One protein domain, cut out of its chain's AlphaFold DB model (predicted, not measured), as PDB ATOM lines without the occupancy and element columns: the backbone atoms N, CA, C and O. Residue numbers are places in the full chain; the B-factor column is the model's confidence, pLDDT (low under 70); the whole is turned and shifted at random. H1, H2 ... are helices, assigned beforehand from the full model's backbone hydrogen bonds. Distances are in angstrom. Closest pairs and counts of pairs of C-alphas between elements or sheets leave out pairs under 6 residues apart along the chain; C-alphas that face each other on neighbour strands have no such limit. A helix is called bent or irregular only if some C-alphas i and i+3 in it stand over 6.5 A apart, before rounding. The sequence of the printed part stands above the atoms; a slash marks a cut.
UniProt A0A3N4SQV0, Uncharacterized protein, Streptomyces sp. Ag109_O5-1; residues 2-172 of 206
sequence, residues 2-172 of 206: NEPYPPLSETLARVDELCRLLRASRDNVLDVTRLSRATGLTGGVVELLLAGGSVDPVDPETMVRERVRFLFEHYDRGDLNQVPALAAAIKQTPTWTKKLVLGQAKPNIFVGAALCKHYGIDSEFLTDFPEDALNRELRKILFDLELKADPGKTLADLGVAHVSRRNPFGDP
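AT A GLANCE: This is residues 2 to 172 of the 206 residues of an uncharacterized protein of Streptomyces sp. Ag109_O5-1 (UniProt A0A3N4SQV0). The model is an elongated, loosely built chain of short helices in two lobes: in one, the longest helix H10 has H1 side by side with it and H3 packed steeply across its first part, with H2 and H4 close by; in the other, H5 to H9 are packed mostly crosswise. H9 leads by a tight link into H10, and beyond the far end of H10 come H11, H12 and a tail, of which residues 162 to 172 stick out. The printed part has 171 residues with twelve named helices, H1 to H12 in chain order, and no named strand; the class is all helix. The whole is loose, with a radius of gyration of the C-alphas of 19.9 A, and spans 65 by 41 by 28 A.

IN THESE COORDINATES: H10, residues 130 to 149, is 28.2 A long, from C-alpha 130 at (151.854, 112.637, 146.099) to C-alpha 149 at (151.220, 140.711, 143.794). H1, residues 8 to 22, is 21.0 A long and begins at C-alpha 8 (157.702, 121.168, 146.578). H2 is residues 26 to 29, H3 residues 32 to 39 and H4 residues 43 to 50. H5, residues 60 to 75, is 22.3 A long; H6, residues 80 to 89, is 14.9 A and only just irregular, with C-alphas 81 and 84 6.9 A apart. H7 is residues 94 to 101, H8 residues 109 to 119, 15.6 A long, and H9 residues 123 to 126. H11 is residues 151 to 157; H12, residues 161 to 164, ends at C-alpha 164 (151.671, 145.900, 123.686).

HOW THE PARTS SIT: H10 is the hub, touching three helices. H1 touches it at a shallow tilt of 25 degrees, the same way; their closest C-alphas, Leu 8 and Asn 135, are 5.3 A apart. H3 touches residues 130 to 137 of H10 at a steep tilt of 67 degrees, opposite ways, closest at C-alphas Thr 39 and Ala 133, 5.6 A. H11 touches H10 only at the corner, and only just, with 3 pairs of C-alphas within 8 A. H3 and H4 touch about perpendicular, at 89 degrees, closest at C-alphas Ser 36 and Gly 43, 5.6 A. H2 is close to H10 but not clearly touching, the closest C-alphas, Val 29 and Ile 141, being 7.4 A apart. H9 touches H5, closest at C-alphas Val 64 and Leu 126, 5.3 A, and H8, closest at C-alphas Cys 116 and Ser 123, 5.7 A. H7 touches H5 about perpendicular, at 74 degrees, closest at C-alphas Arg 69 and Val 101, 4.9 A, and H6 at 76 degrees, closest at C-alphas Ala 87 and Pro 94, 5.3 A. H5 and H10 are apart. Every O i to N i+4 pair is within hydrogen-bond range in H1, H3, H4, H5, H7, H8 and H11, with 4 of 6 in H6 and 15 of 16 in H10; H2, H9 and H12 are too short for such a pair.

THE WHOLE: The C-alphas of Thr 95 and Gly 170, the two farthest apart, are 65.8 A apart. The printed part has no cut; the links H4 to H5 and H7 to H8 are short, and the others are tight. The mean pLDDT of the printed part is 87.6, and it is under 70 at residues 2 to 5 and 159 to 172.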
ATOM      1  N   ASN A   2     161.721 120.845 129.107       38.50
ATOM      2  CA  ASN A   2     161.025 121.073 130.376       38.50
ATOM      3  C   ASN A   2     162.098 121.306 131.431       38.50
ATOM      4  O   ASN A   2     162.855 120.388 131.746       38.50
ATOM      5  N   GLU A   3     162.209 122.541 131.899       46.78
ATOM      6  CA  GLU A   3     162.980 122.850 133.093       46.78
ATOM      7  C   GLU A   3     162.426 121.974 134.229       46.78
ATOM      8  O   GLU A   3     161.199 121.895 134.377       46.78
ATOM      9  N   PRO A   4     163.273 121.211 134.947       57.59
ATOM     10  CA  PRO A   4     162.801 120.410 136.064       57.59
ATOM     11  C   PRO A   4     162.105 121.349 137.042       57.59
ATOM     12  O   PRO A   4     162.657 122.378 137.431       57.59
ATOM     13  N   TYR A   5     160.853 121.032 137.362       66.31
ATOM     14  CA  TYR A   5     160.040 121.883 138.214       66.31
ATOM     15  C   TYR A   5     160.719 122.079 139.575       66.31
ATOM     16  O   TYR A   5     161.358 121.141 140.064       66.31
ATOM     17  N   PRO A   6     160.576 123.266 140.193       80.75
ATOM     18  CA  PRO A   6     161.133 123.500 141.514       80.75
ATOM     19  C   PRO A   6     160.574 122.463 142.502       80.75
ATOM     20  O   PRO A   6     159.390 122.102 142.403       80.75
ATOM     21  N   PRO A   7     161.397 121.968 143.440       89.25
ATOM     22  CA  PRO A   7     160.952 121.095 144.517       89.25
ATOM     23  C   PRO A   7     159.739 121.663 145.264       89.25
ATOM     24  O   PRO A   7     159.595 122.879 145.407       89.25
ATOM     25  N   LEU A   8     158.893 120.782 145.809       91.38
ATOM     26  CA  LEU A   8     157.702 121.168 146.578       91.38
ATOM     27  C   LEU A   8     158.023 122.181 147.694       91.38
ATOM     28  O   LEU A   8     157.269 123.129 147.911       91.38
ATOM     29  N   SER A   9     159.158 122.003 148.373       92.75
ATOM     30  CA  SER A   9     159.630 122.894 149.437       92.75
ATOM     31  C   SER A   9     159.884 124.325 148.956       92.75
ATOM     32  O   SER A   9     159.529 125.276 149.652       92.75
ATOM     33  N   GLU A  10     160.449 124.498 147.760       93.31
ATOM     34  CA  GLU A  10     160.688 125.813 147.162       93.31
ATOM     35  C   GLU A  10     159.370 126.485 146.766       93.31
ATOM     36  O   GLU A  10     159.161 127.664 147.065       93.31
ATOM     37  N   THR A  11     158.443 125.725 146.172       94.44
ATOM     38  CA  THR A  11     157.099 126.219 145.844       94.44
ATOM     39  C   THR A  11     156.360 126.688 147.100       94.44
ATOM     40  O   THR A  11     155.787 127.778 147.103       94.44
ATOM     41  N   LEU A  12     156.406 125.916 148.191       94.88
ATOM     42  CA  LEU A  12     155.782 126.285 149.467       94.88
ATOM     43  C   LEU A  12     156.406 127.546 150.072       94.88
ATOM     44  O   LEU A  12     155.677 128.469 150.434       94.88
ATOM     45  N   ALA A  13     157.739 127.629 150.114       94.31
ATOM     46  CA  ALA A  13     158.436 128.813 150.615       94.31
ATOM     47  C   ALA A  13     158.043 130.079 149.835       94.31
ATOM     48  O   ALA A  13     157.849 131.152 150.416       94.31
ATOM     49  N   ARG A  14     157.875 129.953 148.513       94.88
ATOM     50  CA  ARG A  14     157.438 131.054 147.654       94.88
ATOM     51  C   ARG A  14     155.986 131.460 147.912       94.88
ATOM     52  O   ARG A  14     155.705 132.658 147.986       94.88
ATOM     53  N   VAL A  15     155.080 130.496 148.081       94.56
ATOM     54  CA  VAL A  15     153.684 130.764 148.465       94.56
ATOM     55  C   VAL A  15     153.623 131.487 149.812       94.56
ATOM     56  O   VAL A  15     152.916 132.487 149.931       94.56
ATOM     57  N   ASP A  16     154.401 131.054 150.805       94.56
ATOM     58  CA  ASP A  16     154.429 131.678 152.134       94.56
ATOM     59  C   ASP A  16     154.947 133.126 152.098       94.56
ATOM     60  O   ASP A  16     154.440 133.991 152.818       94.56
ATOM     61  N   GLU A  17     155.936 133.420 151.251       95.44
ATOM     62  CA  GLU A  17     156.407 134.790 151.015       95.44
ATOM     63  C   GLU A  17     155.305 135.669 150.407       95.44
ATOM     64  O   GLU A  17     155.045 136.768 150.899       95.44
ATOM     65  N   LEU A  18     154.604 135.179 149.382       93.81
ATOM     66  CA  LEU A  18     153.531 135.936 148.734       93.81
ATOM     67  C   LEU A  18     152.314 136.124 149.643       93.81
ATOM     68  O   LEU A  18     151.729 137.206 149.650       93.81
ATOM     69  N   CYS A  19     151.961 135.125 150.454       94.25
ATOM     70  CA  CYS A  19     150.924 135.264 151.474       94.25
ATOM     71  C   CYS A  19     151.266 136.383 152.465       94.25
ATOM     72  O   CYS A  19     150.406 137.212 152.769       94.25
ATOM     73  N   ARG A  20     152.528 136.463 152.921       94.94
ATOM     74  CA  ARG A  20     153.003 137.549 153.795       94.94
ATOM     75  C   ARG A  20     152.943 138.909 153.101       94.94
ATOM     76  O   ARG A  20     152.421 139.855 153.689       94.94
ATOM     77  N   LEU A  21     153.413 138.997 151.857       94.12
ATOM     78  CA  LEU A  21     153.395 140.230 151.064       94.12
ATOM     79  C   LEU A  21     151.967 140.758 150.848       94.12
ATOM     80  O   LEU A  21     151.700 141.941 151.052       94.12
ATOM     81  N   LEU A  22     151.043 139.869 150.480       93.56
ATOM     82  CA  LEU A  22     149.646 140.191 150.178       93.56
ATOM     83  C   LEU A  22     148.750 140.278 151.421       93.56
ATOM     84  O   LEU A  22     147.571 140.606 151.296       93.56
ATOM     85  N   ARG A  23     149.280 139.965 152.613       93.81
ATOM     86  CA  ARG A  23     148.507 139.798 153.859       93.81
ATOM     87  C   ARG A  23     147.333 138.821 153.697       93.81
ATOM     88  O   ARG A  23     146.272 139.006 154.293       93.81
ATOM     89  N   ALA A  24     147.520 137.794 152.874       93.31
ATOM     90  CA  ALA A  24     146.537 136.743 152.663       93.31
ATOM     91  C   ALA A  24     146.647 135.687 153.770       93.31
ATOM     92  O   ALA A  24     147.742 135.353 154.224       93.31
ATOM     93  N   SER A  25     145.506 135.139 154.196       93.44
ATOM     94  CA  SER A  25     145.496 134.005 155.123       93.44
ATOM     95  C   SER A  25     146.043 132.765 154.421       93.44
ATOM     96  O   SER A  25     145.483 132.332 153.411       93.44
ATOM     97  N   ARG A  26     147.107 132.182 154.981       91.56
ATOM     98  CA  ARG A  26     147.710 130.945 154.475       91.56
ATOM     99  C   ARG A  26     146.692 129.811 154.419       91.56
ATOM    100  O   ARG A  26     146.635 129.130 153.407       91.56
ATOM    101  N   ASP A  27     145.850 129.669 155.437       90.69
ATOM    102  CA  ASP A  27     144.855 128.590 155.512       90.69
ATOM    103  C   ASP A  27     143.769 128.723 154.438       90.69
ATOM    104  O   ASP A  27     143.261 127.727 153.933       90.69
ATOM    105  N   ASN A  28     143.453 129.957 154.026       88.88
ATOM    106  CA  ASN A  28     142.516 130.193 152.926       88.88
ATOM    107  C   ASN A  28     143.159 129.918 151.558       88.88
ATOM    108  O   ASN A  28     142.473 129.537 150.612       88.88
ATOM    109  N   VAL A  29     144.464 130.167 151.431       92.56
ATOM    110  CA  VAL A  29     145.227 129.923 150.199       92.56
ATOM    111  C   VAL A  29     145.516 128.430 150.028       92.56
ATOM    112  O   VAL A  29     145.346 127.889 148.937       92.56
ATOM    113  N   LEU A  30     145.917 127.767 151.110       94.88
ATOM    114  CA  LEU A  30     146.298 126.360 151.186       94.88
ATOM    115  C   LEU A  30     145.175 125.521 151.808       94.88
ATOM    116  O   LEU A  30     145.398 124.746 152.735       94.88
ATOM    117  N   ASP A  31     143.960 125.686 151.288       95.38
ATOM    118  CA  ASP A  31     142.792 124.931 151.744       95.38
ATOM    119  C   ASP A  31     143.005 123.426 151.500       95.38
ATOM    120  O   ASP A  31     143.002 122.943 150.362       95.38
ATOM    121  N   VAL A  32     143.162 122.679 152.596       95.50
ATOM    122  CA  VAL A  32     143.401 121.228 152.604       95.50
ATOM    123  C   VAL A  32     142.290 120.467 151.886       95.50
ATOM    124  O   VAL A  32     142.564 119.528 151.137       95.50
ATOM    125  N   THR A  33     141.032 120.872 152.065       93.69
ATOM    126  CA  THR A  33     139.887 120.201 151.436       93.69
ATOM    127  C   THR A  33     139.915 120.413 149.929       93.69
ATOM    128  O   THR A  33     139.701 119.470 149.163       93.69
ATOM    129  N   ARG A  34     140.210 121.635 149.479       93.44
ATOM    130  CA  ARG A  34     140.336 121.947 148.051       93.44
ATOM    131  C   ARG A  34     141.512 121.203 147.419       93.44
ATOM    132  O   ARG A  34     141.352 120.627 146.344       93.44
ATOM    133  N   LEU A  35     142.664 121.181 148.085       95.19
ATOM    134  CA  LEU A  35     143.865 120.495 147.604       95.19
ATOM    135  C   LEU A  35     143.681 118.975 147.565       95.19
ATOM    136  O   LEU A  35     144.055 118.344 146.579       95.19
ATOM    137  N   SER A  36     143.035 118.387 148.573       94.19
ATOM    138  CA  SER A  36     142.665 116.965 148.580       94.19
ATOM    139  C   SER A  36     141.827 116.604 147.349       94.19
ATOM    140  O   SER A  36     142.155 115.663 146.629       94.19
ATOM    141  N   ARG A  37     140.815 117.417 147.019       92.00
ATOM    142  CA  ARG A  37     139.978 117.230 145.819       92.00
ATOM    143  C   ARG A  37     140.753 117.348 144.515       92.00
ATOM    144  O   ARG A  37     140.554 116.534 143.619       92.00
ATOM    145  N   ALA A  38     141.633 118.338 144.416       92.19
ATOM    146  CA  ALA A  38     142.404 118.594 143.204       92.19
ATOM    147  C   ALA A  38     143.512 117.552 142.953       92.19
ATOM    148  O   ALA A  38     143.930 117.355 141.814       92.19
ATOM    149  N   THR A  39     143.979 116.869 144.002       93.19
ATOM    150  CA  THR A  39     145.107 115.920 143.929       93.19
ATOM    151  C   THR A  39     144.703 114.452 144.069       93.19
ATOM    152  O   THR A  39     145.488 113.565 143.734       93.19
ATOM    153  N   GLY A  40     143.504 114.174 144.593       92.19
ATOM    154  CA  GLY A  40     143.076 112.821 144.955       92.19
ATOM    155  C   GLY A  40     143.791 112.256 146.184       92.19
ATOM    156  O   GLY A  40     143.718 111.055 146.429       92.19
ATOM    157  N   LEU A  41     144.512 113.098 146.931       93.00
ATOM    158  CA  LEU A  41     145.180 112.735 148.178       93.00
ATOM    159  C   LEU A  41     144.221 112.888 149.357       93.00
ATOM    160  O   LEU A  41     143.318 113.724 149.338       93.00
ATOM    161  N   THR A  42     144.432 112.114 150.420       92.06
ATOM    162  CA  THR A  42     143.678 112.297 151.666       92.06
ATOM    163  C   THR A  42     144.083 113.606 152.349       92.06
ATOM    164  O   THR A  42     145.209 114.077 152.184       92.06
ATOM    165  N   GLY A  43     143.185 114.183 153.157       93.00
ATOM    166  CA  GLY A  43     143.473 115.416 153.901       93.00
ATOM    167  C   GLY A  43     144.742 115.313 154.755       93.00
ATOM    168  O   GLY A  43     145.592 116.188 154.674       93.00
ATOM    169  N   GLY A  44     144.933 114.194 155.461       93.94
ATOM    170  CA  GLY A  44     146.131 113.976 156.280       93.94
ATOM    171  C   GLY A  44     147.431 113.892 155.471       93.94
ATOM    172  O   GLY A  44     148.462 114.384 155.921       93.94
ATOM    173  N   VAL A  45     147.399 113.326 154.258       94.38
ATOM    174  CA  VAL A  45     148.569 113.334 153.362       94.38
ATOM    175  C   VAL A  45     148.869 114.753 152.879       94.38
ATOM    176  O   VAL A  45     150.027 115.159 152.861       94.38
ATOM    177  N   VAL A  46     147.840 115.524 152.523       96.31
ATOM    178  CA  VAL A  46     148.010 116.930 152.131       96.31
ATOM    179  C   VAL A  46     148.599 117.741 153.285       96.31
ATOM    180  O   VAL A  46     149.585 118.437 153.081       96.31
ATOM    181  N   GLU A  47     148.053 117.624 154.495       96.50
ATOM    182  CA  GLU A  47     148.560 118.310 155.692       96.50
ATOM    183  C   GLU A  47     150.025 117.969 155.972       96.50
ATOM    184  O   GLU A  47     150.834 118.871 156.199       96.50
ATOM    185  N   LEU A  48     150.383 116.682 155.898       96.06
ATOM    186  CA  LEU A  48     151.755 116.215 156.085       96.06
ATOM    187  C   LEU A  48     152.714 116.868 155.082       96.06
ATOM    188  O   LEU A  48     153.756 117.393 155.473       96.06
ATOM    189  N   LEU A  49     152.353 116.865 153.799       95.94
ATOM    190  CA  LEU A  49     153.172 117.446 152.736       95.94
ATOM    191  C   LEU A  49     153.262 118.977 152.844       95.94
ATOM    192  O   LEU A  49     154.335 119.547 152.661       95.94
ATOM    193  N   LEU A  50     152.166 119.660 153.199       96.00
ATOM    194  CA  LEU A  50     152.151 121.110 153.440       96.00
ATOM    195  C   LEU A  50     152.994 121.528 154.656       96.00
ATOM    196  O   LEU A  50     153.393 122.694 154.747       96.00
ATOM    197  N   ALA A  51     153.250 120.600 155.580       93.62
ATOM    198  CA  ALA A  51     154.162 120.769 156.708       93.62
ATOM    199  C   ALA A  51     155.627 120.425 156.364       93.62
ATOM    200  O   ALA A  51     156.492 120.516 157.235       93.62
ATOM    201  N   GLY A  52     155.920 120.038 155.115       92.38
ATOM    202  CA  GLY A  52     157.257 119.638 154.668       92.38
ATOM    203  C   GLY A  52     157.637 118.196 155.019       92.38
ATOM    204  O   GLY A  52     158.816 117.852 154.970       92.38
ATOM    205  N   GLY A  53     156.665 117.362 155.399       92.62
ATOM    206  CA  GLY A  53     156.862 115.924 155.551       92.62
ATOM    207  C   GLY A  53     156.933 115.198 154.204       92.62
ATOM    208  O   GLY A  53     156.682 115.780 153.152       92.62
ATOM    209  N   SER A  54     157.237 113.903 154.254       88.75
ATOM    210  CA  SER A  54     157.265 113.002 153.096       88.75
ATOM    211  C   SER A  54     156.287 111.850 153.297       88.75
ATOM    212  O   SER A  54     156.072 111.404 154.425       88.75
ATOM    213  N   VAL A  55     155.727 111.336 152.207       89.12
ATOM    214  CA  VAL A  55     154.885 110.132 152.234       89.12
ATOM    215  C   VAL A  55     155.755 108.917 151.937       89.12
ATOM    216  O   VAL A  55     156.635 108.983 151.078       89.12
ATOM    217  N   ASP A  56     155.501 107.805 152.622       86.06
ATOM    218  CA  ASP A  56     156.176 106.548 152.306       86.06
ATOM    219  C   ASP A  56     155.908 106.133 150.847       86.06
ATOM    220  O   ASP A  56     154.809 106.363 150.330       86.06
ATOM    221  N   PRO A  57     156.875 105.490 150.166       77.94
ATOM    222  CA  PRO A  57     156.674 105.015 148.805       77.94
ATOM    223  C   PRO A  57     155.491 104.044 148.726       77.94
ATOM    224  O   PRO A  57     155.527 102.942 149.277       77.94
ATOM    225  N   VAL A  58     154.443 104.447 148.011       81.00
ATOM    226  CA  VAL A  58     153.281 103.599 147.728       81.00
ATOM    227  C   VAL A  58     153.478 102.921 146.378       81.00
ATOM    228  O   VAL A  58     153.963 103.528 145.422       81.00
ATOM    229  N   ASP A  59     153.072 101.655 146.286       89.75
ATOM    230  CA  ASP A  59     152.979 100.946 145.011       89.75
ATOM    231  C   ASP A  59     152.130 101.757 144.002       89.75
ATOM    232  O   ASP A  59     150.971 102.076 144.303       89.75
ATOM    233  N   PRO A  60     152.649 102.070 142.796       88.31
ATOM    234  CA  PRO A  60     151.941 102.903 141.825       88.31
ATOM    235  C   PRO A  60     150.557 102.372 141.451       88.31
ATOM    236  O   PRO A  60     149.640 103.150 141.191       88.31
ATOM    237  N   GLU A  61     150.363 101.050 141.427       90.38
ATOM    238  CA  GLU A  61     149.045 100.502 141.118       90.38
ATOM    239  C   GLU A  61     148.035 100.753 142.232       90.38
ATOM    240  O   GLU A  61     146.861 101.004 141.958       90.38
ATOM    241  N   THR A  62     148.484 100.672 143.481       90.62
ATOM    242  CA  THR A  62     147.668 100.964 144.658       90.62
ATOM    243  C   THR A  62     147.237 102.422 144.653       90.62
ATOM    244  O   THR A  62     146.041 102.685 144.749       90.62
ATOM    245  N   MET A  63     148.165 103.343 144.385       91.56
ATOM    246  CA  MET A  63     147.858 104.767 144.236       91.56
ATOM    247  C   MET A  63     146.808 105.021 143.143       91.56
ATOM    248  O   MET A  63     145.820 105.714 143.380       91.56
ATOM    249  N   VAL A  64     146.963 104.413 141.960       93.00
ATOM    250  CA  VAL A  64     145.979 104.545 140.872       93.00
ATOM    251  C   VAL A  64     144.604 104.030 141.309       93.00
ATOM    252  O   VAL A  64     143.597 104.693 141.065       93.00
ATOM    253  N   ARG A  65     144.532 102.862 141.964       93.88
ATOM    254  CA  ARG A  65     143.262 102.288 142.451       93.88
ATOM    255  C   ARG A  65     142.584 103.199 143.472       93.88
ATOM    256  O   ARG A  65     141.377 103.416 143.381       93.88
ATOM    257  N   GLU A  66     143.348 103.747 144.410       92.06
ATOM    258  CA  GLU A  66     142.837 104.666 145.428       92.06
ATOM    259  C   GLU A  66     142.326 105.967 144.818       92.06
ATOM    260  O   GLU A  66     141.239 106.410 145.177       92.06
ATOM    261  N   ARG A  67     143.036 106.530 143.835       93.75
ATOM    262  CA  ARG A  67     142.582 107.731 143.129       93.75
ATOM    263  C   ARG A  67     141.333 107.494 142.292       93.75
ATOM    264  O   ARG A  67     140.460 108.350 142.256       93.75
ATOM    265  N   VAL A  68     141.192 106.333 141.654       94.81
ATOM    266  CA  VAL A  68     139.942 105.994 140.955       94.81
ATOM    267  C   VAL A  68     138.777 105.873 141.933       94.81
ATOM    268  O   VAL A  68     137.701 106.410 141.665       94.81
ATOM    269  N   ARG A  69     138.987 105.205 143.074       94.75
ATOM    270  CA  ARG A  69     137.977 105.131 144.135       94.75
ATOM    271  C   ARG A  69     137.620 106.526 144.647       94.75
ATOM    272  O   ARG A  69     136.439 106.839 144.738       94.75
ATOM    273  N   PHE A  70     138.620 107.376 144.882       94.00
ATOM    274  CA  PHE A  70     138.432 108.766 145.291       94.00
ATOM    275  C   PHE A  70     137.540 109.536 144.311       94.00
ATOM    276  O   PHE A  70     136.618 110.224 144.736       94.00
ATOM    277  N   LEU A  71     137.769 109.405 143.000       93.50
ATOM    278  CA  LEU A  71     136.937 110.074 141.995       93.50
ATOM    279  C   LEU A  71     135.475 109.641 142.098       93.50
ATOM    280  O   LEU A  71     134.588 110.488 142.125       93.50
ATOM    281  N   PHE A  72     135.226 108.341 142.226       95.06
ATOM    282  CA  PHE A  72     133.869 107.823 142.359       95.06
ATOM    283  C   PHE A  72     133.201 108.261 143.674       95.06
ATOM    284  O   PHE A  72     132.042 108.672 143.699       95.06
ATOM    285  N   GLU A  73     133.931 108.230 144.787       93.12
ATOM    286  CA  GLU A  73     133.438 108.707 146.082       93.12
ATOM    287  C   GLU A  73     133.151 110.212 146.069       93.12
ATOM    288  O   GLU A  73     132.201 110.661 146.706       93.12
ATOM    289  N   HIS A  74     133.939 110.997 145.335       90.44
ATOM    290  CA  HIS A  74     133.830 112.448 145.348       90.44
ATOM    291  C   HIS A  74     132.811 112.995 144.341       90.44
ATOM    292  O   HIS A  74     131.968 113.816 144.703       90.44
ATOM    293  N   TYR A  75     132.877 112.543 143.089       90.38
ATOM    294  CA  TYR A  75     132.028 113.038 142.004       90.38
ATOM    295  C   TYR A  75     130.680 112.315 141.954       90.38
ATOM    296  O   TYR A  75     129.650 112.968 141.788       90.38
ATOM    297  N   ASP A  76     130.670 111.002 142.199       92.38
ATOM    298  CA  ASP A  76     129.453 110.181 142.183       92.38
ATOM    299  C   ASP A  76     128.916 109.883 143.588       92.38
ATOM    300  O   ASP A  76     127.946 109.145 143.744       92.38
ATOM    301  N   ARG A  77     129.528 110.449 144.640       92.38
ATOM    302  CA  ARG A  77     129.143 110.238 146.052       92.38
ATOM    303  C   ARG A  77     129.166 108.766 146.478       92.38
ATOM    304  O   ARG A  77     128.474 108.383 147.420       92.38
ATOM    305  N   GLY A  78     129.921 107.928 145.765       90.44
ATOM    306  CA  GLY A  78     129.924 106.481 145.970       90.44
ATOM    307  C   GLY A  78     128.620 105.784 145.556       90.44
ATOM    308  O   GLY A  78     128.408 104.624 145.918       90.44
ATOM    309  N   ASP A  79     127.734 106.457 144.818       94.00
ATOM    310  CA  ASP A  79     126.443 105.912 144.406       94.00
ATOM    311  C   ASP A  79     126.617 104.845 143.318       94.00
ATOM    312  O   ASP A  79     126.830 105.129 142.138       94.00
ATOM    313  N   LEU A  80     126.468 103.575 143.705       94.00
ATOM    314  CA  LEU A  80     126.581 102.437 142.791       94.00
ATOM    315  C   LEU A  80     125.558 102.461 141.642       94.00
ATOM    316  O   LEU A  80     125.765 101.757 140.652       94.00
ATOM    317  N   ASN A  81     124.501 103.275 141.723       94.88
ATOM    318  CA  ASN A  81     123.574 103.472 140.609       94.88
ATOM    319  C   ASN A  81     124.196 104.262 139.447       94.88
ATOM    320  O   ASN A  81     123.692 104.169 138.329       94.88
ATOM    321  N   GLN A  82     125.312 104.969 139.665       95.25
ATOM    322  CA  GLN A  82     126.064 105.660 138.608       95.25
ATOM    323  C   GLN A  82     126.961 104.710 137.797       95.25
ATOM    324  O   GLN A  82     127.369 105.028 136.680       95.25
ATOM    325  N   VAL A  83     127.234 103.499 138.305       96.50
ATOM    326  CA  VAL A  83     128.137 102.527 137.659       96.50
ATOM    327  C   VAL A  83     127.751 102.202 136.209       96.50
ATOM    328  O   VAL A  83     128.659 102.140 135.380       96.50
ATOM    329  N   PRO A  84     126.471 101.998 135.836       97.25
ATOM    330  CA  PRO A  84     126.101 101.761 134.441       97.25
ATOM    331  C   PRO A  84     126.441 102.938 133.515       97.25
ATOM    332  O   PRO A  84     126.937 102.714 132.410       97.25
ATOM    333  N   ALA A  85     126.226 104.178 133.967       95.62
ATOM    334  CA  ALA A  85     126.546 105.379 133.196       95.62
ATOM    335  C   ALA A  85     128.064 105.538 133.025       95.62
ATOM    336  O   ALA A  85     128.548 105.725 131.905       95.62
ATOM    337  N   LEU A  86     128.823 105.352 134.109       96.00
ATOM    338  CA  LEU A  86     130.283 105.355 134.079       96.00
ATOM    339  C   LEU A  86     130.829 104.255 133.158       96.00
ATOM    340  O   LEU A  86     131.705 104.510 132.334       96.00
ATOM    341  N   ALA A  87     130.284 103.039 133.248       96.94
ATOM    342  CA  ALA A  87     130.677 101.904 132.417       96.94
ATOM    343  C   ALA A  87     130.475 102.187 130.922       96.94
ATOM    344  O   ALA A  87     131.365 101.893 130.121       96.94
ATOM    345  N   ALA A  88     129.354 102.814 130.554       96.31
ATOM    346  CA  ALA A  88     129.105 103.254 129.185       96.31
ATOM    347  C   ALA A  88     130.125 104.316 128.734       96.31
ATOM    348  O   ALA A  88     130.669 104.209 127.633       96.31
ATOM    349  N   ALA A  89     130.440 105.291 129.593       94.00
ATOM    350  CA  ALA A  89     131.399 106.353 129.289       94.00
ATOM    351  C   ALA A  89     132.820 105.818 129.039       94.00
ATOM    352  O   ALA A  89     133.480 106.237 128.084       94.00
ATOM    353  N   ILE A  90     133.273 104.850 129.841       95.75
ATOM    354  CA  ILE A  90     134.610 104.245 129.711       95.75
ATOM    355  C   ILE A  90     134.641 103.010 128.794       95.75
ATOM    356  O   ILE A  90     135.693 102.389 128.635       95.75
ATOM    357  N   LYS A  91     133.505 102.659 128.172       95.75
ATOM    358  CA  LYS A  91     133.328 101.505 127.271       95.75
ATOM    359  C   LYS A  91     133.729 100.169 127.910       95.75
ATOM    360  O   LYS A  91     134.428  99.361 127.301       95.75
ATOM    361  N   GLN A  92     133.294  99.944 129.147       97.12
ATOM    362  CA  GLN A  92     133.538  98.716 129.906       97.12
ATOM    363  C   GLN A  92     132.226  98.093 130.388       97.12
ATOM    364  O   GLN A  92     131.152  98.681 130.271       97.12
ATOM    365  N   THR A  93     132.296  96.876 130.931       97.06
ATOM    366  CA  THR A  93     131.108  96.216 131.495       97.06
ATOM    367  C   THR A  93     130.774  96.781 132.882       97.06
ATOM    368  O   THR A  93     131.699  97.020 133.662       97.06
ATOM    369  N   PRO A  94     129.486  96.917 133.263       96.62
ATOM    370  CA  PRO A  94     129.107  97.393 134.599       96.62
ATOM    371  C   PRO A  94     129.723  96.568 135.736       96.62
ATOM    372  O   PRO A  94     130.147  97.117 136.748       96.62
ATOM    373  N   THR A  95     129.844  95.249 135.554       97.19
ATOM    374  CA  THR A  95     130.460  94.349 136.539       97.19
ATOM    375  C   THR A  95     131.941  94.656 136.755       97.19
ATOM    376  O   THR A  95     132.408  94.667 137.894       97.19
ATOM    377  N   TRP A  96     132.692  94.908 135.679       97.06
ATOM    378  CA  TRP A  96     134.103  95.273 135.780       97.06
ATOM    379  C   TRP A  96     134.272  96.688 136.338       97.06
ATOM    380  O   TRP A  96     135.074  96.886 137.248       97.06
ATOM    381  N   THR A  97     133.454  97.642 135.887       96.88
ATOM    382  CA  THR A  97     133.450  99.018 136.404       96.88
ATOM    383  C   THR A  97     133.138  99.056 137.896       96.88
ATOM    384  O   THR A  97     133.789  99.786 138.634       96.88
ATOM    385  N   LYS A  98     132.226  98.206 138.385       96.75
ATOM    386  CA  LYS A  98     131.971  98.062 139.823       96.75
ATOM    387  C   LYS A  98     133.232  97.648 140.587       96.75
ATOM    388  O   LYS A  98     133.535  98.225 141.623       96.75
ATOM    389  N   LYS A  99     133.993  96.671 140.083       97.00
ATOM    390  CA  LYS A  99     135.270  96.269 140.703       97.00
ATOM    391  C   LYS A  99     136.297  97.400 140.663       97.00
ATOM    392  O   LYS A  99     137.025  97.588 141.629       97.00
ATOM    393  N   LEU A 100     136.341  98.148 139.565       96.25
ATOM    394  CA  LEU A 100     137.232  99.290 139.387       96.25
ATOM    395  C   LEU A 100     136.965 100.383 140.434       96.25
ATOM    396  O   LEU A 100     137.891 100.764 141.142       96.25
ATOM    397  N   VAL A 101     135.716 100.838 140.583       95.69
ATOM    398  CA  VAL A 101     135.378 101.915 141.537       95.69
ATOM    399  C   VAL A 101     135.519 101.488 142.998       95.69
ATOM    400  O   VAL A 101     135.766 102.318 143.863       95.69
ATOM    401  N   LEU A 102     135.433 100.186 143.279       93.50
ATOM    402  CA  LEU A 102     135.702  99.618 144.603       93.50
ATOM    403  C   LEU A 102     137.204  99.397 144.874       93.50
ATOM    404  O   LEU A 102     137.557  98.838 145.911       93.50
ATOM    405  N   GLY A 103     138.092  99.780 143.950       92.50
ATOM    406  CA  GLY A 103     139.539  99.595 144.088       92.50
ATOM    407  C   GLY A 103     139.998  98.137 143.967       92.50
ATOM    408  O   GLY A 103     141.098  97.800 144.386       92.50
ATOM    409  N   GLN A 104     139.171  97.253 143.405       92.94
ATOM    410  CA  GLN A 104     139.467  95.825 143.218       92.94
ATOM    411  C   GLN A 104     140.021  95.507 141.823       92.94
ATOM    412  O   GLN A 104     140.511  94.404 141.586       92.94
ATOM    413  N   ALA A 105     139.917  96.443 140.878       92.50
ATOM    414  CA  ALA A 105     140.461  96.313 139.531       92.50
ATOM    415  C   ALA A 105     141.334  97.520 139.180       92.50
ATOM    416  O   ALA A 105     141.095  98.633 139.642       92.50
ATOM    417  N   LYS A 106     142.343  97.285 138.339       90.62
ATOM    418  CA  LYS A 106     143.256  98.316 137.842       90.62
ATOM    419  C   LYS A 106     142.790  98.805 136.463       90.62
ATOM    420  O   LYS A 106     142.550  97.963 135.590       90.62
ATOM    421  N   PRO A 107     142.700 100.124 136.222       92.88
ATOM    422  CA  PRO A 107     142.484 100.638 134.877       92.88
ATOM    423  C   PRO A 107     143.755 100.455 134.036       92.88
ATOM    424  O   PRO A 107     144.872 100.685 134.498       92.88
ATOM    425  N   ASN A 108     143.593 100.061 132.775       92.56
ATOM    426  CA  ASN A 108     144.671 100.209 131.796       92.56
ATOM    427  C   ASN A 108     144.766 101.675 131.332       92.56
ATOM    428  O   ASN A 108     143.903 102.488 131.662       92.56
ATOM    429  N   ILE A 109     145.785 102.007 130.533       91.75
ATOM    430  CA  ILE A 109     146.033 103.385 130.081       91.75
ATOM    431  C   ILE A 109     144.835 104.014 129.349       91.75
ATOM    432  O   ILE A 109     144.509 105.174 129.582       91.75
ATOM    433  N   PHE A 110     144.121 103.241 128.523       93.69
ATOM    434  CA  PHE A 110     142.956 103.729 127.782       93.69
ATOM    435  C   PHE A 110     141.768 104.002 128.702       93.69
ATOM    436  O   PHE A 110     141.079 105.007 128.537       93.69
ATOM    437  N   VAL A 111     141.537 103.130 129.686       95.12
ATOM    438  CA  VAL A 111     140.477 103.334 130.678       95.12
ATOM    439  C   VAL A 111     140.824 104.492 131.609       95.12
ATOM    440  O   VAL A 111     139.949 105.297 131.899       95.12
ATOM    441  N   GLY A 112     142.084 104.618 132.033       94.50
ATOM    442  CA  GLY A 112     142.554 105.751 132.833       94.50
ATOM    443  C   GLY A 112     142.303 107.081 132.124       94.50
ATOM    444  O   GLY A 112     141.656 107.962 132.679       94.50
ATOM    445  N   ALA A 113     142.695 107.185 130.852       93.81
ATOM    446  CA  ALA A 113     142.417 108.371 130.043       93.81
ATOM    447  C   ALA A 113     140.907 108.638 129.878       93.81
ATOM    448  O   ALA A 113     140.467 109.786 129.937       93.81
ATOM    449  N   ALA A 114     140.094 107.590 129.699       95.19
ATOM    450  CA  ALA A 114     138.641 107.726 129.604       95.19
ATOM    451  C   ALA A 114     138.001 108.201 130.921       95.19
ATOM    452  O   ALA A 114     137.088 109.022 130.876       95.19
ATOM    453  N   LEU A 115     138.494 107.734 132.074       95.38
ATOM    454  CA  LEU A 115     138.080 108.213 133.397       95.38
ATOM    455  C   LEU A 115     138.427 109.690 133.575       95.38
ATOM    456  O   LEU A 115     137.550 110.477 133.920       95.38
ATOM    457  N   CYS A 116     139.671 110.077 133.285       94.12
ATOM    458  CA  CYS A 116     140.103 111.470 133.387       94.12
ATOM    459  C   CYS A 116     139.228 112.388 132.527       94.12
ATOM    460  O   CYS A 116     138.709 113.394 133.005       94.12
ATOM    461  N   LYS A 117     138.947 111.977 131.285       95.12
ATOM    462  CA  LYS A 117     138.030 112.699 130.399       95.12
ATOM    463  C   LYS A 117     136.599 112.761 130.942       95.12
ATOM    464  O   LYS A 117     135.949 113.788 130.788       95.12
ATOM    465  N   HIS A 118     136.096 111.675 131.528       94.81
ATOM    466  CA  HIS A 118     134.746 111.621 132.087       94.81
ATOM    467  C   HIS A 118     134.565 112.609 133.246       94.81
ATOM    468  O   HIS A 118     133.573 113.331 133.267       94.81
ATOM    469  N   TYR A 119     135.544 112.687 134.151       93.12
ATOM    470  CA  TYR A 119     135.509 113.600 135.300       93.12
ATOM    471  C   TYR A 119     136.062 115.004 135.004       93.12
ATOM    472  O   TYR A 119     135.996 115.874 135.866       93.12
ATOM    473  N   GLY A 120     136.592 115.249 133.800       91.94
ATOM    474  CA  GLY A 120     137.145 116.551 133.415       91.94
ATOM    475  C   GLY A 120     138.436 116.913 134.155       91.94
ATOM    476  O   GLY A 120     138.633 118.075 134.499       91.94
ATOM    477  N   ILE A 121     139.292 115.925 134.416       91.56
ATOM    478  CA  ILE A 121     140.568 116.077 135.129       91.56
ATOM    479  C   ILE A 121     141.753 115.702 134.231       91.56
ATOM    480  O   ILE A 121     141.599 114.973 133.248       91.56
ATOM    481  N   ASP A 122     142.944 116.160 134.611       89.06
ATOM    482  CA  ASP A 122     144.192 115.863 133.904       89.06
ATOM    483  C   ASP A 122     144.561 114.368 133.996       89.06
ATOM    484  O   ASP A 122     144.232 113.678 134.966       89.06
ATOM    485  N   SER A 123     145.262 113.841 132.990       85.06
ATOM    486  CA  SER A 123     145.703 112.433 132.955       85.06
ATOM    487  C   SER A 123     146.668 112.077 134.089       85.06
ATOM    488  O   SER A 123     146.607 110.991 134.667       85.06
ATOM    489  N   GLU A 124     147.516 113.039 134.429       90.00
ATOM    490  CA  GLU A 124     148.530 113.038 135.472       90.00
ATOM    491  C   GLU A 124     147.903 112.875 136.859       90.00
ATOM    492  O   GLU A 124     148.543 112.375 137.785       90.00
ATOM    493  N   PHE A 125     146.611 113.208 137.004       92.81
ATOM    494  CA  PHE A 125     145.876 113.000 138.244       92.81
ATOM    495  C   PHE A 125     145.991 111.558 138.723       92.81
ATOM    496  O   PHE A 125     146.175 111.349 139.908       92.81
ATOM    497  N   LEU A 126     145.926 110.548 137.852       92.25
ATOM    498  CA  LEU A 126     145.956 109.151 138.302       92.25
ATOM    499  C   LEU A 126     147.360 108.660 138.670       92.25
ATOM    500  O   LEU A 126     147.477 107.740 139.475       92.25
ATOM    501  N   THR A 127     148.406 109.255 138.099       91.56
ATOM    502  CA  THR A 127     149.757 108.671 138.086       91.56
ATOM    503  C   THR A 127     150.813 109.475 138.827       91.56
ATOM    504  O   THR A 127     151.844 108.899 139.155       91.56
ATOM    505  N   ASP A 128     150.590 110.763 139.092       91.44
ATOM    506  CA  ASP A 128     151.590 111.601 139.765       91.44
ATOM    507  C   ASP A 128     151.873 111.100 141.177       91.44
ATOM    508  O   ASP A 128     150.944 110.739 141.896       91.44
ATOM    509  N   PHE A 129     153.124 111.128 141.624       91.31
ATOM    510  CA  PHE A 129     153.409 110.867 143.032       91.31
ATOM    511  C   PHE A 129     152.773 111.951 143.923       91.31
ATOM    512  O   PHE A 129     152.460 113.040 143.434       91.31
ATOM    513  N   PRO A 130     152.530 111.681 145.219       92.44
ATOM    514  CA  PRO A 130     151.854 112.637 146.099       92.44
ATOM    515  C   PRO A 130     152.477 114.040 146.104       92.44
ATOM    516  O   PRO A 130     151.754 115.030 146.001       92.44
ATOM    517  N   GLU A 131     153.808 114.126 146.152       92.94
ATOM    518  CA  GLU A 131     154.537 115.399 146.120       92.94
ATOM    519  C   GLU A 131     154.359 116.135 144.788       92.94
ATOM    520  O   GLU A 131     154.066 117.330 144.784       92.94
ATOM    521  N   ASP A 132     154.457 115.421 143.663       92.38
ATOM    522  CA  ASP A 132     154.290 115.990 142.323       92.38
ATOM    523  C   ASP A 132     152.862 116.500 142.099       92.38
ATOM    524  O   ASP A 132     152.663 117.614 141.605       92.38
ATOM    525  N   ALA A 133     151.866 115.714 142.524       93.06
ATOM    526  CA  ALA A 133     150.457 116.072 142.422       93.06
ATOM    527  C   ALA A 133     150.160 117.350 143.215       93.06
ATOM    528  O   ALA A 133     149.515 118.263 142.697       93.06
ATOM    529  N   LEU A 134     150.668 117.447 144.449       95.12
ATOM    530  CA  LEU A 134     150.507 118.648 145.262       95.12
ATOM    531  C   LEU A 134     151.259 119.838 144.659       95.12
ATOM    532  O   LEU A 134     150.680 120.912 144.515       95.12
ATOM    533  N   ASN A 135     152.514 119.652 144.246       94.69
ATOM    534  CA  ASN A 135     153.329 120.714 143.658       94.69
ATOM    535  C   ASN A 135     152.702 121.264 142.363       94.69
ATOM    536  O   ASN A 135     152.750 122.462 142.092       94.69
ATOM    537  N   ARG A 136     152.062 120.415 141.553       93.00
ATOM    538  CA  ARG A 136     151.296 120.840 140.373       93.00
ATOM    539  C   ARG A 136     150.143 121.778 140.730       93.00
ATOM    540  O   ARG A 136     149.994 122.810 140.079       93.00
ATOM    541  N   GLU A 137     149.358 121.463 141.755       94.56
ATOM    542  CA  GLU A 137     148.245 122.325 142.172       94.56
ATOM    543  C   GLU A 137     148.729 123.597 142.881       94.56
ATOM    544  O   GLU A 137     148.207 124.685 142.628       94.56
ATOM    545  N   LEU A 138     149.788 123.507 143.693       94.69
ATOM    546  CA  LEU A 138     150.405 124.673 144.327       94.69
ATOM    547  C   LEU A 138     150.983 125.654 143.311       94.69
ATOM    548  O   LEU A 138     150.925 126.853 143.548       94.69
ATOM    549  N   ARG A 139     151.483 125.187 142.163       92.38
ATOM    550  CA  ARG A 139     151.948 126.076 141.087       92.38
ATOM    551  C   ARG A 139     150.824 126.914 140.481       92.38
ATOM    552  O   ARG A 139     151.056 128.072 140.149       92.38
ATOM    553  N   LYS A 140     149.605 126.373 140.381       92.31
ATOM    554  CA  LYS A 140     148.427 127.141 139.936       92.31
ATOM    555  C   LYS A 140     148.091 128.239 140.954       92.31
ATOM    556  O   LYS A 140     147.875 129.385 140.582       92.31
ATOM    557  N   ILE A 141     148.134 127.903 142.244       93.88
ATOM    558  CA  ILE A 141     147.925 128.867 143.337       93.88
ATOM    559  C   ILE A 141     149.035 129.925 143.360       93.88
ATOM    560  O   ILE A 141     148.754 131.111 143.514       93.88
ATOM    561  N   LEU A 142     150.288 129.506 143.191       92.88
ATOM    562  CA  LEU A 142     151.446 130.387 143.126       92.88
ATOM    563  C   LEU A 142     151.282 131.402 141.995       92.88
ATOM    564  O   LEU A 142     151.419 132.596 142.237       92.88
ATOM    565  N   PHE A 143     150.905 130.942 140.804       90.31
ATOM    566  CA  PHE A 143     150.629 131.813 139.669       90.31
ATOM    567  C   PHE A 143     149.554 132.867 139.990       90.31
ATOM    568  O   PHE A 143     149.762 134.054 139.738       90.31
ATOM    569  N   ASP A 144     148.443 132.468 140.617       90.31
ATOM    570  CA  ASP A 144     147.380 133.397 141.025       90.31
ATOM    571  C   ASP A 144     147.862 134.432 142.057       90.31
ATOM    572  O   ASP A 144     147.424 135.586 142.044       90.31
ATOM    573  N   LEU A 145     148.741 134.034 142.980       90.94
ATOM    574  CA  LEU A 145     149.328 134.935 143.973       90.94
ATOM    575  C   LEU A 145     150.332 135.898 143.339       90.94
ATOM    576  O   LEU A 145     150.329 137.079 143.677       90.94
ATOM    577  N   GLU A 146     151.164 135.422 142.415       90.62
ATOM    578  CA  GLU A 146     152.122 136.256 141.690       90.62
ATOM    579  C   GLU A 146     151.403 137.287 140.828       90.62
ATOM    580  O   GLU A 146     151.717 138.474 140.918       90.62
ATOM    581  N   LEU A 147     150.359 136.864 140.112       88.25
ATOM    582  CA  LEU A 147     149.511 137.757 139.334       88.25
ATOM    583  C   LEU A 147     148.843 138.826 140.210       88.25
ATOM    584  O   LEU A 147     148.702 139.963 139.776       88.25
ATOM    585  N   LYS A 148     148.436 138.493 141.443       87.62
ATOM    586  CA  LYS A 148     147.873 139.470 142.395       87.62
ATOM    587  C   LYS A 148     148.924 140.419 142.966       87.62
ATOM    588  O   LYS A 148     148.604 141.574 143.229       87.62
ATOM    589  N   ALA A 149     150.138 139.930 143.205       88.31
ATOM    590  CA  ALA A 149     151.220 140.711 143.794       88.31
ATOM    591  C   ALA A 149     151.830 141.704 142.801       88.31
ATOM    592  O   ALA A 149     152.055 142.858 143.162       88.31
ATOM    593  N   ASP A 150     152.078 141.270 141.566       86.75
ATOM    594  CA  ASP A 150     152.612 142.113 140.499       86.75
ATOM    595  C   ASP A 150     152.103 141.643 139.123       86.75
ATOM    596  O   ASP A 150     152.790 140.901 138.409       86.75
ATOM    597  N   PRO A 151     150.903 142.099 138.712       83.62
ATOM    598  CA  PRO A 151     150.328 141.700 137.434       83.62
ATOM    599  C   PRO A 151     151.214 142.075 136.240       83.62
ATOM    600  O   PRO A 151     151.257 141.351 135.247       83.62
ATOM    601  N   GLY A 152     151.918 143.210 136.323       77.69
ATOM    602  CA  GLY A 152     152.735 143.730 135.228       77.69
ATOM    603  C   GLY A 152     153.940 142.842 134.951       77.69
ATOM    604  O   GLY A 152     154.210 142.513 133.793       77.69
ATOM    605  N   LYS A 153     154.623 142.401 136.011       79.19
ATOM    606  CA  LYS A 153     155.732 141.454 135.901       79.19
ATOM    607  C   LYS A 153     155.260 140.083 135.425       79.19
ATOM    608  O   LYS A 153     155.817 139.572 134.460       79.19
ATOM    609  N   THR A 154     154.206 139.518 136.017       77.38
ATOM    610  CA  THR A 154     153.706 138.189 135.621       77.38
ATOM    611  C   THR A 154     153.273 138.159 134.153       77.38
ATOM    612  O   THR A 154     153.619 137.234 133.422       77.38
ATOM    613  N   LEU A 155     152.579 139.194 133.668       75.44
ATOM    614  CA  LEU A 155     152.205 139.292 132.251       75.44
ATOM    615  C   LEU A 155     153.414 139.506 131.327       75.44
ATOM    616  O   LEU A 155     153.382 139.082 130.169       75.44
ATOM    617  N   ALA A 156     154.475 140.159 131.805       73.44
ATOM    618  CA  ALA A 156     155.724 140.289 131.060       73.44
ATOM    619  C   ALA A 156     156.477 138.957 130.965       73.44
ATOM    620  O   ALA A 156     156.907 138.598 129.868       73.44
ATOM    621  N   ASP A 157     156.552 138.200 132.060       76.81
ATOM    622  CA  ASP A 157     157.190 136.879 132.118       76.81
ATOM    623  C   ASP A 157     156.455 135.856 131.227       76.81
ATOM    624  O   ASP A 157     157.081 135.011 130.591       76.81
ATOM    625  N   LEU A 158     155.132 135.993 131.077       70.94
ATOM    626  CA  LEU A 158     154.323 135.227 130.115       70.94
ATOM    627  C   LEU A 158     154.464 135.701 128.657       70.94
ATOM    628  O   LEU A 158     153.825 135.150 127.760       70.94
ATOM    629  N   GLY A 159     155.237 136.757 128.396       65.31
ATOM    630  CA  GLY A 159     155.407 137.343 127.064       65.31
ATOM    631  C   GLY A 159     154.202 138.141 126.550       65.31
ATOM    632  O   GLY A 159     154.236 138.642 125.425       65.31
ATOM    633  N   VAL A 160     153.156 138.330 127.361       62.22
ATOM    634  CA  VAL A 160     151.941 139.080 126.994       62.22
ATOM    635  C   VAL A 160     152.240 140.581 126.883       62.22
ATOM    636  O   VAL A 160     151.727 141.259 125.991       62.22
ATOM    637  N   ALA A 161     153.157 141.107 127.701       53.19
ATOM    638  CA  ALA A 161     153.562 142.516 127.636       53.19
ATOM    639  C   ALA A 161     154.304 142.894 126.332       53.19
ATOM    640  O   ALA A 161     154.327 144.068 125.950       53.19
ATOM    641  N   HIS A 162     154.876 141.927 125.602       44.41
ATOM    642  CA  HIS A 162     155.550 142.186 124.323       44.41
ATOM    643  C   HIS A 162     154.590 142.404 123.147       44.41
ATOM    644  O   HIS A 162     155.003 142.974 122.135       44.41
ATOM    645  N   VAL A 163     153.312 142.037 123.284       48.84
ATOM    646  CA  VAL A 163     152.275 142.364 122.290       48.84
ATOM    647  C   VAL A 163     151.948 143.860 122.325       48.84
ATOM    648  O   VAL A 163     151.769 144.477 121.280       48.84
ATOM    649  N   SER A 164     151.997 144.478 123.508       43.84
ATOM    650  CA  SER A 164     151.671 145.900 123.686       43.84
ATOM    651  C   SER A 164     152.765 146.848 123.157       43.84
ATOM    652  O   SER A 164     152.489 147.955 122.705       43.84
ATOM    653  N   ARG A 165     154.033 146.408 123.118       42.94
ATOM    654  CA  ARG A 165     155.169 147.258 122.695       42.94
ATOM    655  C   ARG A 165     155.414 147.337 121.183       42.94
ATOM    656  O   ARG A 165     156.288 148.089 120.763       42.94
ATOM    657  N   ARG A 166     154.678 146.576 120.364       44.53
ATOM    658  CA  ARG A 166     154.770 146.627 118.890       44.53
ATOM    659  C   ARG A 166     153.734 147.540 118.233       44.53
ATOM    660  O   ARG A 166     153.693 147.585 117.006       44.53
ATOM    661  N   ASN A 167     152.947 148.280 119.013       40.75
ATOM    662  CA  ASN A 167     152.036 149.276 118.465       40.75
ATOM    663  C   ASN A 167     152.716 150.663 118.459       40.75
ATOM    664  O   ASN A 167     153.002 151.199 119.528       40.75
ATOM    665  N   PRO A 168     153.005 151.272 117.291       42.25
ATOM    666  CA  PRO A 168     153.530 152.638 117.200       42.25
ATOM    667  C   PRO A 168     152.461 153.716 117.468       42.25
ATOM    668  O   PRO A 168     152.687 154.893 117.193       42.25
ATOM    669  N   PHE A 169     151.305 153.339 118.015       40.78
ATOM    670  CA  PHE A 169     150.218 154.240 118.368       40.78
ATOM    671  C   PHE A 169     149.974 154.149 119.876       40.78
ATOM    672  O   PHE A 169     149.894 153.054 120.424       40.78
ATOM    673  N   GLY A 170     149.961 155.312 120.533       39.31
ATOM    674  CA  GLY A 170     149.907 155.461 121.987       39.31
ATOM    675  C   GLY A 170     148.717 154.768 122.652       39.31
ATOM    676  O   GLY A 170     147.762 154.385 121.989       39.31
ATOM    677  N   ASP A 171     148.819 154.627 123.971       57.62
ATOM    678  CA  ASP A 171     147.880 153.959 124.882       57.62
ATOM    679  C   ASP A 171     146.404 154.329 124.597       57.62
ATOM    680  O   ASP A 171     146.039 155.505 124.730       57.62
ATOM    681  N   PRO A 172     145.579 153.376 124.096       50.16
ATOM    682  CA  PRO A 172     144.472 152.839 124.899       50.16
ATOM    683  C   PRO A 172     144.042 151.398 124.506       50.16
ATOM    684  O   PRO A 172     142.907 151.192 124.072       50.16
TER     685      PRO A 172